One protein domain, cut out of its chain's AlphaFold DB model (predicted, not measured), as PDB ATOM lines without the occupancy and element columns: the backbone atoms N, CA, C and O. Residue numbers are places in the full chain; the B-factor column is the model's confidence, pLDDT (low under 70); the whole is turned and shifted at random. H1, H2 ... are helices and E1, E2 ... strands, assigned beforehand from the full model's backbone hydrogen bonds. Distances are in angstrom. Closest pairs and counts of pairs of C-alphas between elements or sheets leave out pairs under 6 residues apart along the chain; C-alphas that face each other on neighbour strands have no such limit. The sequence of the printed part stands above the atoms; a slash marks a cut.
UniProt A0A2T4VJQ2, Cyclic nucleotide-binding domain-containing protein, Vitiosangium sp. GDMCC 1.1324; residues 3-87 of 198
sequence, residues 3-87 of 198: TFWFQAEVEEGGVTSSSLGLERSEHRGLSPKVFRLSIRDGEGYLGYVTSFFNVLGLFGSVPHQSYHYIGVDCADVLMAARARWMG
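Overview. This is residues 3 to 87 of the 198 residues of the protein "Cyclic nucleotide-binding domain-containing protein" of Vitiosangium sp. GDMCC 1.1324 (UniProt A0A2T4VJQ2). The picture is a small helical head with a long, narrow arm of paired strands: in the head H1 and H2 pack on H3, E1 and E4 pair side by side in the middle, and E1 runs on into the hairpin of E2 and E3, whose tip, residues 11 to 16, sticks out at the far end. Two long stretches hold no named element: residues 19 to 34, which loop out to one side of the strands between E3 and E4, and residues 51 to 62, which lead from H1 to H2. The printed part has 85 residues with four named strands and then three named helices, in the order E1 E2 E3 E4 H1 H2 H3, and under half of the residues are in named elements. Its two sheets, E1 - E4 and E2 - E3, are antiparallel, and the class is mixed, helices and strands. The whole is loose, with a radius of gyration of the C-alphas of 14.8 A, and elongated, spanning 48 by 29 by 20 A.

Along the chain. E1, residues 3 to 6, begins at C-alpha 3 (2.863, -0.441, -23.354) and is 10.3 A long. E2 is residues 9 to 12 and E3 is residues 15 to 18. E4, residues 35 to 39, is 13.5 A long from C-alpha 35 at (10.349, 6.403, -26.563). H1 is residues 45 to 50, 8.8 A long, and H2 is residues 63 to 67, 5.8 A long. H3, residues 74 to 86, is 19.1 A long and ends at C-alpha 86 (-10.913, 12.172, -21.434).

Arrangement. E1 and E4 are antiparallel neighbours at 153 degrees, with N 4 and O 37 at 2.9 A, within hydrogen-bond range. E1 runs on into E2 across a break of 2 residues, at 21 degrees. E2 and E3 form an antiparallel hairpin at 157 degrees, with N 10 and O 17 at 2.8 A and N 17 and O 10 at 2.9 A, within hydrogen-bond range. H1 touches H3 at a steep tilt of 57 degrees, opposite ways; their closest C-alphas, of Tyr 48 and Ala 81, are 5.0 A apart. H2 touches H3, the closest C-alphas being those of Tyr 67 and Ala 80, at 5.2 A. H1 and H2 are apart, and H3 is apart from each of the four strands. In H1 and H2 every O i to N i+4 pair is within hydrogen-bond range, in H3 8 of 9.

Size, cuts and confidence. The two C-alphas farthest apart, those of Gly 13 and Ala 75, are 49.4 A apart. The printed part has no cut. The links E3 to E4, of 16 residues, and H1 to H2, of 12 residues, are long; in the former, residues 25 to 26 pair antiparallel with residues 29 to 30. The mean pLDDT of the printed part is 94.4, and no printed residue is under 70.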
ATOM      1  N   THR A   3       1.860  -1.488 -23.237       96.31
ATOM      2  CA  THR A   3       2.863  -0.441 -23.354       96.31
ATOM      3  C   THR A   3       4.269  -1.027 -23.341       96.31
ATOM      4  O   THR A   3       4.576  -1.928 -22.567       96.31
ATOM      5  N   PHE A   4       5.112  -0.491 -24.220       95.56
ATOM      6  CA  PHE A   4       6.495  -0.903 -24.427       95.56
ATOM      7  C   PHE A   4       7.395   0.330 -24.482       95.56
ATOM      8  O   PHE A   4       6.995   1.371 -25.013       95.56
ATOM      9  N   TRP A   5       8.616   0.189 -23.975       95.50
ATOM     10  CA  TRP A   5       9.652   1.219 -23.999       95.50
ATOM     11  C   TRP A   5      10.811   0.744 -24.852       95.50
ATOM     12  O   TRP A   5      11.209  -0.415 -24.749       95.50
ATOM     13  N   PHE A   6      11.348   1.637 -25.674       95.69
ATOM     14  CA  PHE A   6      12.458   1.314 -26.560       95.69
ATOM     15  C   PHE A   6      13.578   2.333 -26.411       95.69
ATOM     16  O   PHE A   6      13.336   3.533 -26.272       95.69
ATOM     17  N   GLN A   7      14.799   1.822 -26.511       96.69
ATOM     18  CA  GLN A   7      16.006   2.593 -26.746       96.69
ATOM     19  C   GLN A   7      16.536   2.189 -28.119       96.69
ATOM     20  O   GLN A   7      16.660   1.001 -28.411       96.69
ATOM     21  N   ALA A   8      16.779   3.173 -28.975       95.06
ATOM     22  CA  ALA A   8      17.446   2.963 -30.248       95.06
ATOM     23  C   ALA A   8      18.946   3.180 -30.058       95.06
ATOM     24  O   ALA A   8      19.345   4.156 -29.422       95.06
ATOM     25  N   GLU A   9      19.754   2.302 -30.638       96.25
ATOM     26  CA  GLU A   9      21.211   2.407 -30.656       96.25
ATOM     27  C   GLU A   9      21.692   2.362 -32.106       96.25
ATOM     28  O   GLU A   9      21.167   1.601 -32.920       96.25
ATOM     29  N   VAL A  10      22.665   3.209 -32.433       96.50
ATOM     30  CA  VAL A  10      23.291   3.288 -33.754       96.50
ATOM     31  C   VAL A  10      24.796   3.209 -33.570       96.50
ATOM     32  O   VAL A  10      25.369   3.985 -32.804       96.50
ATOM     33  N   GLU A  11      25.425   2.289 -34.292       97.00
ATOM     34  CA  GLU A  11      26.876   2.164 -34.377       97.00
ATOM     35  C   GLU A  11      27.355   2.691 -35.733       97.00
ATOM     36  O   GLU A  11      26.939   2.204 -36.784       97.00
ATOM     37  N   GLU A  12      28.234   3.690 -35.711       95.94
ATOM     38  CA  GLU A  12      28.840   4.271 -36.909       95.94
ATOM     39  C   GLU A  12      30.319   4.562 -36.645       95.94
ATOM     40  O   GLU A  12      30.676   5.222 -35.670       95.94
ATOM     41  N   GLY A  13      31.209   4.042 -37.498       93.25
ATOM     42  CA  GLY A  13      32.649   4.299 -37.384       93.25
ATOM     43  C   GLY A  13      33.279   3.859 -36.052       93.25
ATOM     44  O   GLY A  13      34.270   4.450 -35.633       93.25
ATOM     45  N   GLY A  14      32.707   2.855 -35.374       94.44
ATOM     46  CA  GLY A  14      33.149   2.391 -34.053       94.44
ATOM     47  C   GLY A  14      32.657   3.243 -32.874       94.44
ATOM     48  O   GLY A  14      33.075   3.010 -31.741       94.44
ATOM     49  N   VAL A  15      31.780   4.224 -33.118       95.56
ATOM     50  CA  VAL A  15      31.103   5.010 -32.080       95.56
ATOM     51  C   VAL A  15      29.655   4.550 -31.969       95.56
ATOM     52  O   VAL A  15      28.915   4.554 -32.952       95.56
ATOM     53  N   THR A  16      29.233   4.200 -30.756       96.06
ATOM     54  CA  THR A  16      27.827   3.924 -30.445       96.06
ATOM     55  C   THR A  16      27.157   5.188 -29.917       96.06
ATOM     56  O   THR A  16      27.639   5.821 -28.978       96.06
ATOM     57  N   SER A  17      26.020   5.543 -30.505       95.44
ATOM     58  CA  SER A  17      25.119   6.587 -30.014       95.44
ATOM     59  C   SER A  17      23.756   5.978 -29.698       95.44
ATOM     60  O   SER A  17      23.343   5.014 -30.342       95.44
ATOM     61  N   SER A  18      23.054   6.511 -28.698       96.50
ATOM     62  CA  SER A  18      21.761   5.973 -28.273       96.50
ATOM     63  C   SER A  18      20.726   7.062 -28.007       96.50
ATOM     64  O   SER A  18      21.046   8.195 -27.635       96.50
ATOM     65  N   SER A  19      19.453   6.721 -28.207       96.25
ATOM     66  CA  SER A  19      18.341   7.510 -27.683       96.25
ATOM     67  C   SER A  19      18.255   7.364 -26.164       96.25
ATOM     68  O   SER A  19      18.905   6.508 -25.568       96.25
ATOM     69  N   LEU A  20      17.383   8.153 -25.532       96.31
ATOM     70  CA  LEU A  20      17.099   7.980 -24.109       96.31
ATOM     71  C   LEU A  20      16.543   6.576 -23.842       96.31
ATOM     72  O   LEU A  20      15.630   6.137 -24.546       96.31
ATOM     73  N   GLY A  21      17.062   5.918 -22.812       94.19
ATOM     74  CA  GLY A  21      16.638   4.605 -22.345       94.19
ATOM     75  C   GLY A  21      16.750   4.471 -20.831       94.19
ATOM     76  O   GLY A  21      16.350   5.368 -20.082       94.19
ATOM     77  N   LEU A  22      17.249   3.324 -20.365       92.31
ATOM     78  CA  LEU A  22      17.275   2.973 -18.938       92.31
ATOM     79  C   LEU A  22      18.127   3.928 -18.095       92.31
ATOM     80  O   LEU A  22      17.826   4.135 -16.919       92.31
ATOM     81  N   GLU A  23      19.131   4.569 -18.693       93.31
ATOM     82  CA  GLU A  23      19.979   5.576 -18.049       93.31
ATOM     83  C   GLU A  23      19.221   6.856 -17.655       93.31
ATOM     84  O   GLU A  23      19.744   7.696 -16.921       93.31
ATOM     85  N   ARG A  24      17.976   7.016 -18.122       93.38
ATOM     86  CA  ARG A  24      17.044   8.075 -17.705       93.38
ATOM     87  C   ARG A  24      16.003   7.585 -16.703       93.38
ATOM     88  O   ARG A  24      14.881   8.092 -16.676       93.38
ATOM     89  N   SER A  25      16.361   6.606 -15.884       91.88
ATOM     90  CA  SER A  25      15.570   6.210 -14.720       91.88
ATOM     91  C   SER A  25      15.946   7.071 -13.518       91.88
ATOM     92  O   SER A  25      17.109   7.147 -13.135       91.88
ATOM     93  N   GLU A  26      14.955   7.718 -12.912       89.38
ATOM     94  CA  GLU A  26      15.128   8.551 -11.720       89.38
ATOM     95  C   GLU A  26      14.290   8.000 -10.555       89.38
ATOM     96  O   GLU A  26      13.659   6.950 -10.659       89.38
ATOM     97  N   HIS A  27      14.223   8.732  -9.439       87.81
ATOM     98  CA  HIS A  27      13.435   8.350  -8.259       87.81
ATOM     99  C   HIS A  27      11.934   8.124  -8.537       87.81
ATOM    100  O   HIS A  27      11.262   7.468  -7.748       87.81
ATOM    101  N   ARG A  28      11.396   8.654  -9.648       87.44
ATOM    102  CA  ARG A  28       9.999   8.442 -10.077       87.44
ATOM    103  C   ARG A  28       9.834   7.298 -11.077       87.44
ATOM    104  O   ARG A  28       8.706   7.028 -11.477       87.44
ATOM    105  N   GLY A  29      10.923   6.633 -11.458       91.00
ATOM    106  CA  GLY A  29      10.989   5.598 -12.485       91.00
ATOM    107  C   GLY A  29      11.512   6.118 -13.826       91.00
ATOM    108  O   GLY A  29      12.219   7.127 -13.884       91.00
ATOM    109  N   LEU A  30      11.197   5.395 -14.902       93.56
ATOM    110  CA  LEU A  30      11.694   5.681 -16.248       93.56
ATOM    111  C   LEU A  30      11.148   7.015 -16.775       93.56
ATOM    112  O   LEU A  30       9.940   7.255 -16.745       93.56
ATOM    113  N   SER A  31      12.030   7.877 -17.286       94.38
ATOM    114  CA  SER A  31      11.643   9.191 -17.798       94.38
ATOM    115  C   SER A  31      10.549   9.095 -18.874       94.38
ATOM    116  O   SER A  31      10.706   8.343 -19.839       94.38
ATOM    117  N   PRO A  32       9.499   9.940 -18.822       93.25
ATOM    118  CA  PRO A  32       8.499  10.032 -19.890       93.25
ATOM    119  C   PRO A  32       9.052  10.469 -21.258       93.25
ATOM    120  O   PRO A  32       8.299  10.493 -22.228       93.25
ATOM    121  N   LYS A  33      10.334  10.861 -21.332       94.50
ATOM    122  CA  LYS A  33      11.041  11.194 -22.577       94.50
ATOM    123  C   LYS A  33      11.600   9.965 -23.305       94.50
ATOM    124  O   LYS A  33      12.003  10.102 -24.457       94.50
ATOM    125  N   VAL A  34      11.649   8.799 -22.658       96.00
ATOM    126  CA  VAL A  34      12.000   7.535 -23.323       96.00
ATOM    127  C   VAL A  34      10.906   7.186 -24.324       96.00
ATOM    128  O   VAL A  34       9.716   7.349 -24.038       96.00
ATOM    129  N   PHE A  35      11.303   6.730 -25.512       95.81
ATOM    130  CA  PHE A  35      10.349   6.403 -26.563       95.81
ATOM    131  C   PHE A  35       9.421   5.272 -26.111       95.81
ATOM    132  O   PHE A  35       9.867   4.234 -25.618       95.81
ATOM    133  N   ARG A  36       8.113   5.484 -26.286       95.38
ATOM    134  CA  ARG A  36       7.075   4.591 -25.777       95.38
ATOM    135  C   ARG A  36       5.992   4.351 -26.815       95.38
ATOM    136  O   ARG A  36       5.411   5.302 -27.339       95.38
ATOM    137  N   LEU A  37       5.665   3.080 -27.025       95.69
ATOM    138  CA  LEU A  37       4.540   2.641 -27.845       95.69
ATOM    139  C   LEU A  37       3.466   2.029 -26.946       95.69
ATOM    140  O   LEU A  37       3.743   1.080 -26.216       95.69
ATOM    141  N   SER A  38       2.241   2.548 -27.023       95.75
ATOM    142  CA  SER A  38       1.080   2.021 -26.298       95.75
ATOM    143  C   SER A  38       0.027   1.540 -27.297       95.75
ATOM    144  O   SER A  38      -0.534   2.339 -28.043       95.75
ATOM    145  N   ILE A  39      -0.241   0.236 -27.302       96.44
ATOM    146  CA  ILE A  39      -1.207  -0.431 -28.180       96.44
ATOM    147  C   ILE A  39      -2.460  -0.747 -27.364       96.44
ATOM    148  O   ILE A  39      -2.374  -1.391 -26.319       96.44
ATOM    149  N   ARG A  40      -3.627  -0.349 -27.859       95.44
ATOM    150  CA  ARG A  40      -4.926  -0.561 -27.208       95.44
ATOM    151  C   ARG A  40      -5.901  -1.287 -28.120       95.44
ATOM    152  O   ARG A  40      -5.771  -1.196 -29.337       95.44
ATOM    153  N   ASP A  41      -6.890  -1.931 -27.519       93.38
ATOM    154  CA  ASP A  41      -8.038  -2.495 -28.223       93.38
ATOM    155  C   ASP A  41      -9.249  -1.559 -28.118       93.38
ATOM    156  O   ASP A  41      -9.969  -1.522 -27.121       93.38
ATOM    157  N   GLY A  42      -9.415  -0.726 -29.145       93.69
ATOM    158  CA  GLY A  42     -10.517   0.227 -29.262       93.69
ATOM    159  C   GLY A  42     -10.249   1.627 -28.696       93.69
ATOM    160  O   GLY A  42      -9.230   1.924 -28.073       93.69
ATOM    161  N   GLU A  43     -11.206   2.524 -28.947       92.31
ATOM    162  CA  GLU A  43     -11.116   3.966 -28.651       92.31
ATOM    163  C   GLU A  43     -11.832   4.382 -27.349       92.31
ATOM    164  O   GLU A  43     -11.709   5.524 -26.891       92.31
ATOM    165  N   GLY A  44     -12.617   3.469 -26.771       93.56
ATOM    166  CA  GLY A  44     -13.379   3.685 -25.542       93.56
ATOM    167  C   GLY A  44     -12.541   3.528 -24.274       93.56
ATOM    168  O   GLY A  44     -11.353   3.207 -24.327       93.56
ATOM    169  N   TYR A  45     -13.187   3.708 -23.120       95.62
ATOM    170  CA  TYR A  45     -12.553   3.557 -21.809       95.62
ATOM    171  C   TYR A  45     -11.789   2.235 -21.665       95.62
ATOM    172  O   TYR A  45     -10.607   2.256 -21.337       95.62
ATOM    173  N   LEU A  46     -12.432   1.106 -21.985       95.94
ATOM    174  CA  LEU A  46     -11.796  -0.213 -21.921       95.94
ATOM    175  C   LEU A  46     -10.542  -0.295 -22.793       95.94
ATOM    176  O   LEU A  46      -9.522  -0.794 -22.331       95.94
ATOM    177  N   GLY A  47     -10.562   0.283 -23.997       96.19
ATOM    178  CA  GLY A  47      -9.371   0.369 -24.839       96.19
ATOM    179  C   GLY A  47      -8.231   1.110 -24.142       96.19
ATOM    180  O   GLY A  47      -7.110   0.609 -24.083       96.19
ATOM    181  N   TYR A  48      -8.510   2.245 -23.501       96.94
ATOM    182  CA  TYR A  48      -7.510   2.938 -22.681       96.94
ATOM    183  C   TYR A  48      -7.059   2.150 -21.449       96.94
ATOM    184  O   TYR A  48      -5.927   2.332 -21.023       96.94
ATOM    185  N   VAL A  49      -7.888   1.282 -20.870       97.19
ATOM    186  CA  VAL A  49      -7.441   0.374 -19.804       97.19
ATOM    187  C   VAL A  49      -6.467  -0.659 -20.382       97.19
ATOM    188  O   VAL A  49      -5.411  -0.908 -19.806       97.19
ATOM    189  N   THR A  50      -6.746  -1.197 -21.572       97.19
ATOM    190  CA  THR A  50      -5.868  -2.190 -22.207       97.19
ATOM    191  C   THR A  50      -4.501  -1.648 -22.637       97.19
ATOM    192  O   THR A  50      -3.542  -2.412 -22.741       97.19
ATOM    193  N   SER A  51      -4.327  -0.337 -22.839       97.12
ATOM    194  CA  SER A  51      -2.981   0.191 -23.110       97.12
ATOM    195  C   SER A  51      -2.025   0.005 -21.929       97.12
ATOM    196  O   SER A  51      -0.813   0.098 -22.122       97.12
ATOM    197  N   PHE A  52      -2.531  -0.288 -20.728       97.00
ATOM    198  CA  PHE A  52      -1.720  -0.539 -19.540       97.00
ATOM    199  C   PHE A  52      -1.199  -1.973 -19.418       97.00
ATOM    200  O   PHE A  52      -0.430  -2.234 -18.494       97.00
ATOM    201  N   PHE A  53      -1.549  -2.907 -20.317       96.06
ATOM    202  CA  PHE A  53      -0.878  -4.216 -20.328       96.06
ATOM    203  C   PHE A  53       0.650  -4.015 -20.359       96.06
ATOM    204  O   PHE A  53       1.145  -3.104 -21.022       96.06
ATOM    205  N   ASN A  54       1.388  -4.846 -19.619       94.06
ATOM    206  CA  ASN A  54       2.843  -4.752 -19.398       94.06
ATOM    207  C   ASN A  54       3.342  -3.550 -18.573       94.06
ATOM    208  O   ASN A  54       4.544  -3.441 -18.343       94.06
ATOM    209  N   VAL A  55       2.462  -2.677 -18.072       94.94
ATOM    210  CA  VAL A  55       2.849  -1.699 -17.045       94.94
ATOM    211  C   VAL A  55       3.000  -2.405 -15.707       94.94
ATOM    212  O   VAL A  55       2.130  -3.181 -15.311       94.94
ATOM    213  N   LEU A  56       4.092  -2.124 -15.000       90.62
ATOM    214  CA  LEU A  56       4.385  -2.729 -13.706       90.62
ATOM    215  C   LEU A  56       3.298  -2.399 -12.670       90.62
ATOM    216  O   LEU A  56       2.910  -1.242 -12.504       90.62
ATOM    217  N   GLY A  57       2.858  -3.418 -11.929       91.00
ATOM    218  CA  GLY A  57       2.070  -3.218 -10.717       91.00
ATOM    219  C   GLY A  57       2.931  -2.569  -9.632       91.00
ATOM    220  O   GLY A  57       3.927  -3.148  -9.201       91.00
ATOM    221  N   LEU A  58       2.565  -1.367  -9.197       91.44
ATOM    222  CA  LEU A  58       3.271  -0.592  -8.182       91.44
ATOM    223  C   LEU A  58       2.267  -0.137  -7.126       91.44
ATOM    224  O   LEU A  58       1.487   0.775  -7.365       91.44
ATOM    225  N   PHE A  59       2.270  -0.793  -5.966       90.25
ATOM    226  CA  PHE A  59       1.360  -0.454  -4.872       90.25
ATOM    227  C   PHE A  59       1.627   0.962  -4.349       90.25
ATOM    228  O   PHE A  59       2.769   1.276  -4.011       90.25
ATOM    229  N   GLY A  60       0.579   1.786  -4.247       87.94
ATOM    230  CA  GLY A  60       0.723   3.188  -3.860       87.94
ATOM    231  C   GLY A  60       1.455   4.007  -4.921       87.94
ATOM    232  O   GLY A  60       2.262   4.872  -4.576       87.94
ATOM    233  N   SER A  61       1.226   3.690  -6.202       91.25
ATOM    234  CA  SER A  61       1.659   4.541  -7.307       91.25
ATOM    235  C   SER A  61       1.146   5.966  -7.115       91.25
ATOM    236  O   SER A  61       0.126   6.189  -6.475       91.25
ATOM    237  N   VAL A  62       1.882   6.930  -7.665       92.44
ATOM    238  CA  VAL A  62       1.487   8.348  -7.659       92.44
ATOM    239  C   VAL A  62       0.995   8.775  -9.044       92.44
ATOM    240  O   VAL A  62       1.350   8.127 -10.039       92.44
ATOM    241  N   PRO A  63       0.307   9.924  -9.213       93.81
ATOM    242  CA  PRO A  63      -0.413  10.217 -10.449       93.81
ATOM    243  C   PRO A  63       0.538  10.366 -11.633       93.81
ATOM    244  O   PRO A  63       0.215  10.000 -12.761       93.81
ATOM    245  N   HIS A  64       1.752  10.854 -11.366       93.81
ATOM    246  CA  HIS A  64       2.833  10.919 -12.342       93.81
ATOM    247  C   HIS A  64       3.182   9.533 -12.898       93.81
ATOM    248  O   HIS A  64       3.284   9.365 -14.111       93.81
ATOM    249  N   GLN A  65       3.362   8.534 -12.032       94.81
ATOM    250  CA  GLN A  65       3.736   7.186 -12.457       94.81
ATOM    251  C   GLN A  65       2.617   6.562 -13.283       94.81
ATOM    252  O   GLN A  65       2.858   6.106 -14.405       94.81
ATOM    253  N   SER A  66       1.393   6.657 -12.777       95.06
ATOM    254  CA  SER A  66       0.206   6.073 -13.388       95.06
ATOM    255  C   SER A  66      -0.108   6.723 -14.738       95.06
ATOM    256  O   SER A  66      -0.244   6.047 -15.757       95.06
ATOM    257  N   TYR A  67      -0.113   8.056 -14.819       95.38
ATOM    258  CA  TYR A  67      -0.400   8.779 -16.062       95.38
ATOM    259  C   TYR A  67       0.656   8.554 -17.160       95.38
ATOM    260  O   TYR A  67       0.338   8.585 -18.360       95.38
ATOM    261  N   HIS A  68       1.910   8.314 -16.762       94.88
ATOM    262  CA  HIS A  68       3.034   8.053 -17.658       94.88
ATOM    263  C   HIS A  68       3.367   6.559 -17.820       94.88
ATOM    264  O   HIS A  68       4.438   6.246 -18.342       94.88
ATOM    265  N   TYR A  69       2.448   5.645 -17.490       95.50
ATOM    266  CA  TYR A  69       2.620   4.195 -17.673       95.50
ATOM    267  C   TYR A  69       3.849   3.608 -16.950       95.50
ATOM    268  O   TYR A  69       4.292   2.525 -17.294       95.50
ATOM    269  N   ILE A  70       4.428   4.297 -15.967       94.50
ATOM    270  CA  ILE A  70       5.660   3.851 -15.294       94.50
ATOM    271  C   ILE A  70       5.349   2.708 -14.323       94.50
ATOM    272  O   ILE A  70       6.066   1.713 -14.260       94.50
ATOM    273  N   GLY A  71       4.266   2.864 -13.574       93.69
ATOM    274  CA  GLY A  71       3.769   1.891 -12.617       93.69
ATOM    275  C   GLY A  71       2.376   2.298 -12.167       93.69
ATOM    276  O   GLY A  71       2.058   3.487 -12.187       93.69
ATOM    277  N   VAL A  72       1.550   1.318 -11.819       94.25
ATOM    278  CA  VAL A  72       0.148   1.534 -11.441       94.25
ATOM    279  C   VAL A  72      -0.288   0.603 -10.319       94.25
ATOM    280  O   VAL A  72       0.107  -0.564 -10.291       94.25
ATOM    281  N   ASP A  73      -1.177   1.075  -9.456       93.81
ATOM    282  CA  ASP A  73      -1.987   0.216  -8.598       93.81
ATOM    283  C   ASP A  73      -3.388  -0.054  -9.183       93.81
ATOM    284  O   ASP A  73      -3.722   0.356 -10.299       93.81
ATOM    285  N   CYS A  74      -4.207  -0.809  -8.443       95.06
ATOM    286  CA  CYS A  74      -5.535  -1.230  -8.884       95.06
ATOM    287  C   CYS A  74      -6.518  -0.076  -9.143       95.06
ATOM    288  O   CYS A  74      -7.312  -0.178 -10.074       95.06
ATOM    289  N   ALA A  75      -6.480   1.003  -8.361       95.06
ATOM    290  CA  ALA A  75      -7.391   2.135  -8.518       95.06
ATOM    291  C   ALA A  75      -6.820   3.138  -9.524       95.06
ATOM    292  O   ALA A  75      -7.515   3.587 -10.442       95.06
ATOM    293  N   ASP A  76      -5.527   3.416  -9.407       93.50
ATOM    294  CA  ASP A  76      -4.818   4.362 -10.248       93.50
ATOM    295  C   ASP A  76      -4.797   3.956 -11.718       93.50
ATOM    296  O   ASP A  76      -4.945   4.823 -12.577       93.50
ATOM    297  N   VAL A  77      -4.663   2.664 -12.050       94.94
ATOM    298  CA  VAL A  77      -4.694   2.225 -13.459       94.94
ATOM    299  C   VAL A  77      -6.021   2.591 -14.125       94.94
ATOM    300  O   VAL A  77      -6.048   3.084 -15.256       94.94
ATOM    301  N   LEU A  78      -7.126   2.415 -13.401       95.88
ATOM    302  CA  LEU A  78      -8.475   2.673 -13.896       95.88
ATOM    303  C   LEU A  78      -8.717   4.176 -14.060       95.88
ATOM    304  O   LEU A  78      -9.323   4.600 -15.051       95.88
ATOM    305  N   MET A  79      -8.194   4.986 -13.141       95.62
ATOM    306  CA  MET A  79      -8.326   6.441 -13.188       95.62
ATOM    307  C   MET A  79      -7.356   7.096 -14.170       95.62
ATOM    308  O   MET A  79      -7.752   8.023 -14.880       95.62
ATOM    309  N   ALA A  80      -6.135   6.583 -14.311       95.94
ATOM    310  CA  ALA A  80      -5.185   7.005 -15.334       95.94
ATOM    311  C   ALA A  80      -5.729   6.703 -16.735       95.94
ATOM    312  O   ALA A  80      -5.728   7.587 -17.595       95.94
ATOM    313  N   ALA A  81      -6.275   5.502 -16.961       96.25
ATOM    314  CA  ALA A  81      -6.958   5.161 -18.206       96.25
ATOM    315  C   ALA A  81      -8.113   6.128 -18.506       96.25
ATOM    316  O   ALA A  81      -8.223   6.635 -19.625       96.25
ATOM    317  N   ARG A  82      -8.928   6.465 -17.496       95.19
ATOM    318  CA  ARG A  82     -10.030   7.428 -17.642       95.19
ATOM    319  C   ARG A  82      -9.523   8.827 -17.978       95.19
ATOM    320  O   ARG A  82     -10.038   9.449 -18.903       95.19
ATOM    321  N   ALA A  83      -8.516   9.320 -17.263       95.12
ATOM    322  CA  ALA A  83      -7.918  10.631 -17.505       95.12
ATOM    323  C   ALA A  83      -7.399  10.730 -18.948       95.12
ATOM    324  O   ALA A  83      -7.753  11.656 -19.683       95.12
ATOM    325  N   ARG A  84      -6.675   9.703 -19.411       94.81
ATOM    326  CA  ARG A  84      -6.190   9.619 -20.796       94.81
ATOM    327  C   ARG A  84      -7.320   9.531 -21.822       94.81
ATOM    328  O   ARG A  84      -7.217  10.173 -22.867       94.81
ATOM    329  N   TRP A  85      -8.391   8.792 -21.534       94.38
ATOM    330  CA  TRP A  85      -9.574   8.716 -22.399       94.38
ATOM    331  C   TRP A  85     -10.262  10.074 -22.563       94.38
ATOM    332  O   TRP A  85     -10.634  10.467 -23.673       94.38
ATOM    333  N   MET A  86     -10.344  10.827 -21.469       92.81
ATOM    334  CA  MET A  86     -10.913  12.172 -21.434       92.81
ATOM    335  C   MET A  86      -9.958  13.256 -21.953       92.81
ATOM    336  O   MET A  86     -10.380  14.399 -22.111       92.81
ATOM    337  N   GLY A  87      -8.692  12.922 -22.227       93.56
ATOM    338  CA  GLY A  87      -7.672  13.888 -22.640       93.56
ATOM    339  C   GLY A  87      -7.281  14.875 -21.535       93.56
ATOM    340  O   GLY A  87      -6.938  16.014 -21.836       93.56
TER     341      GLY A  87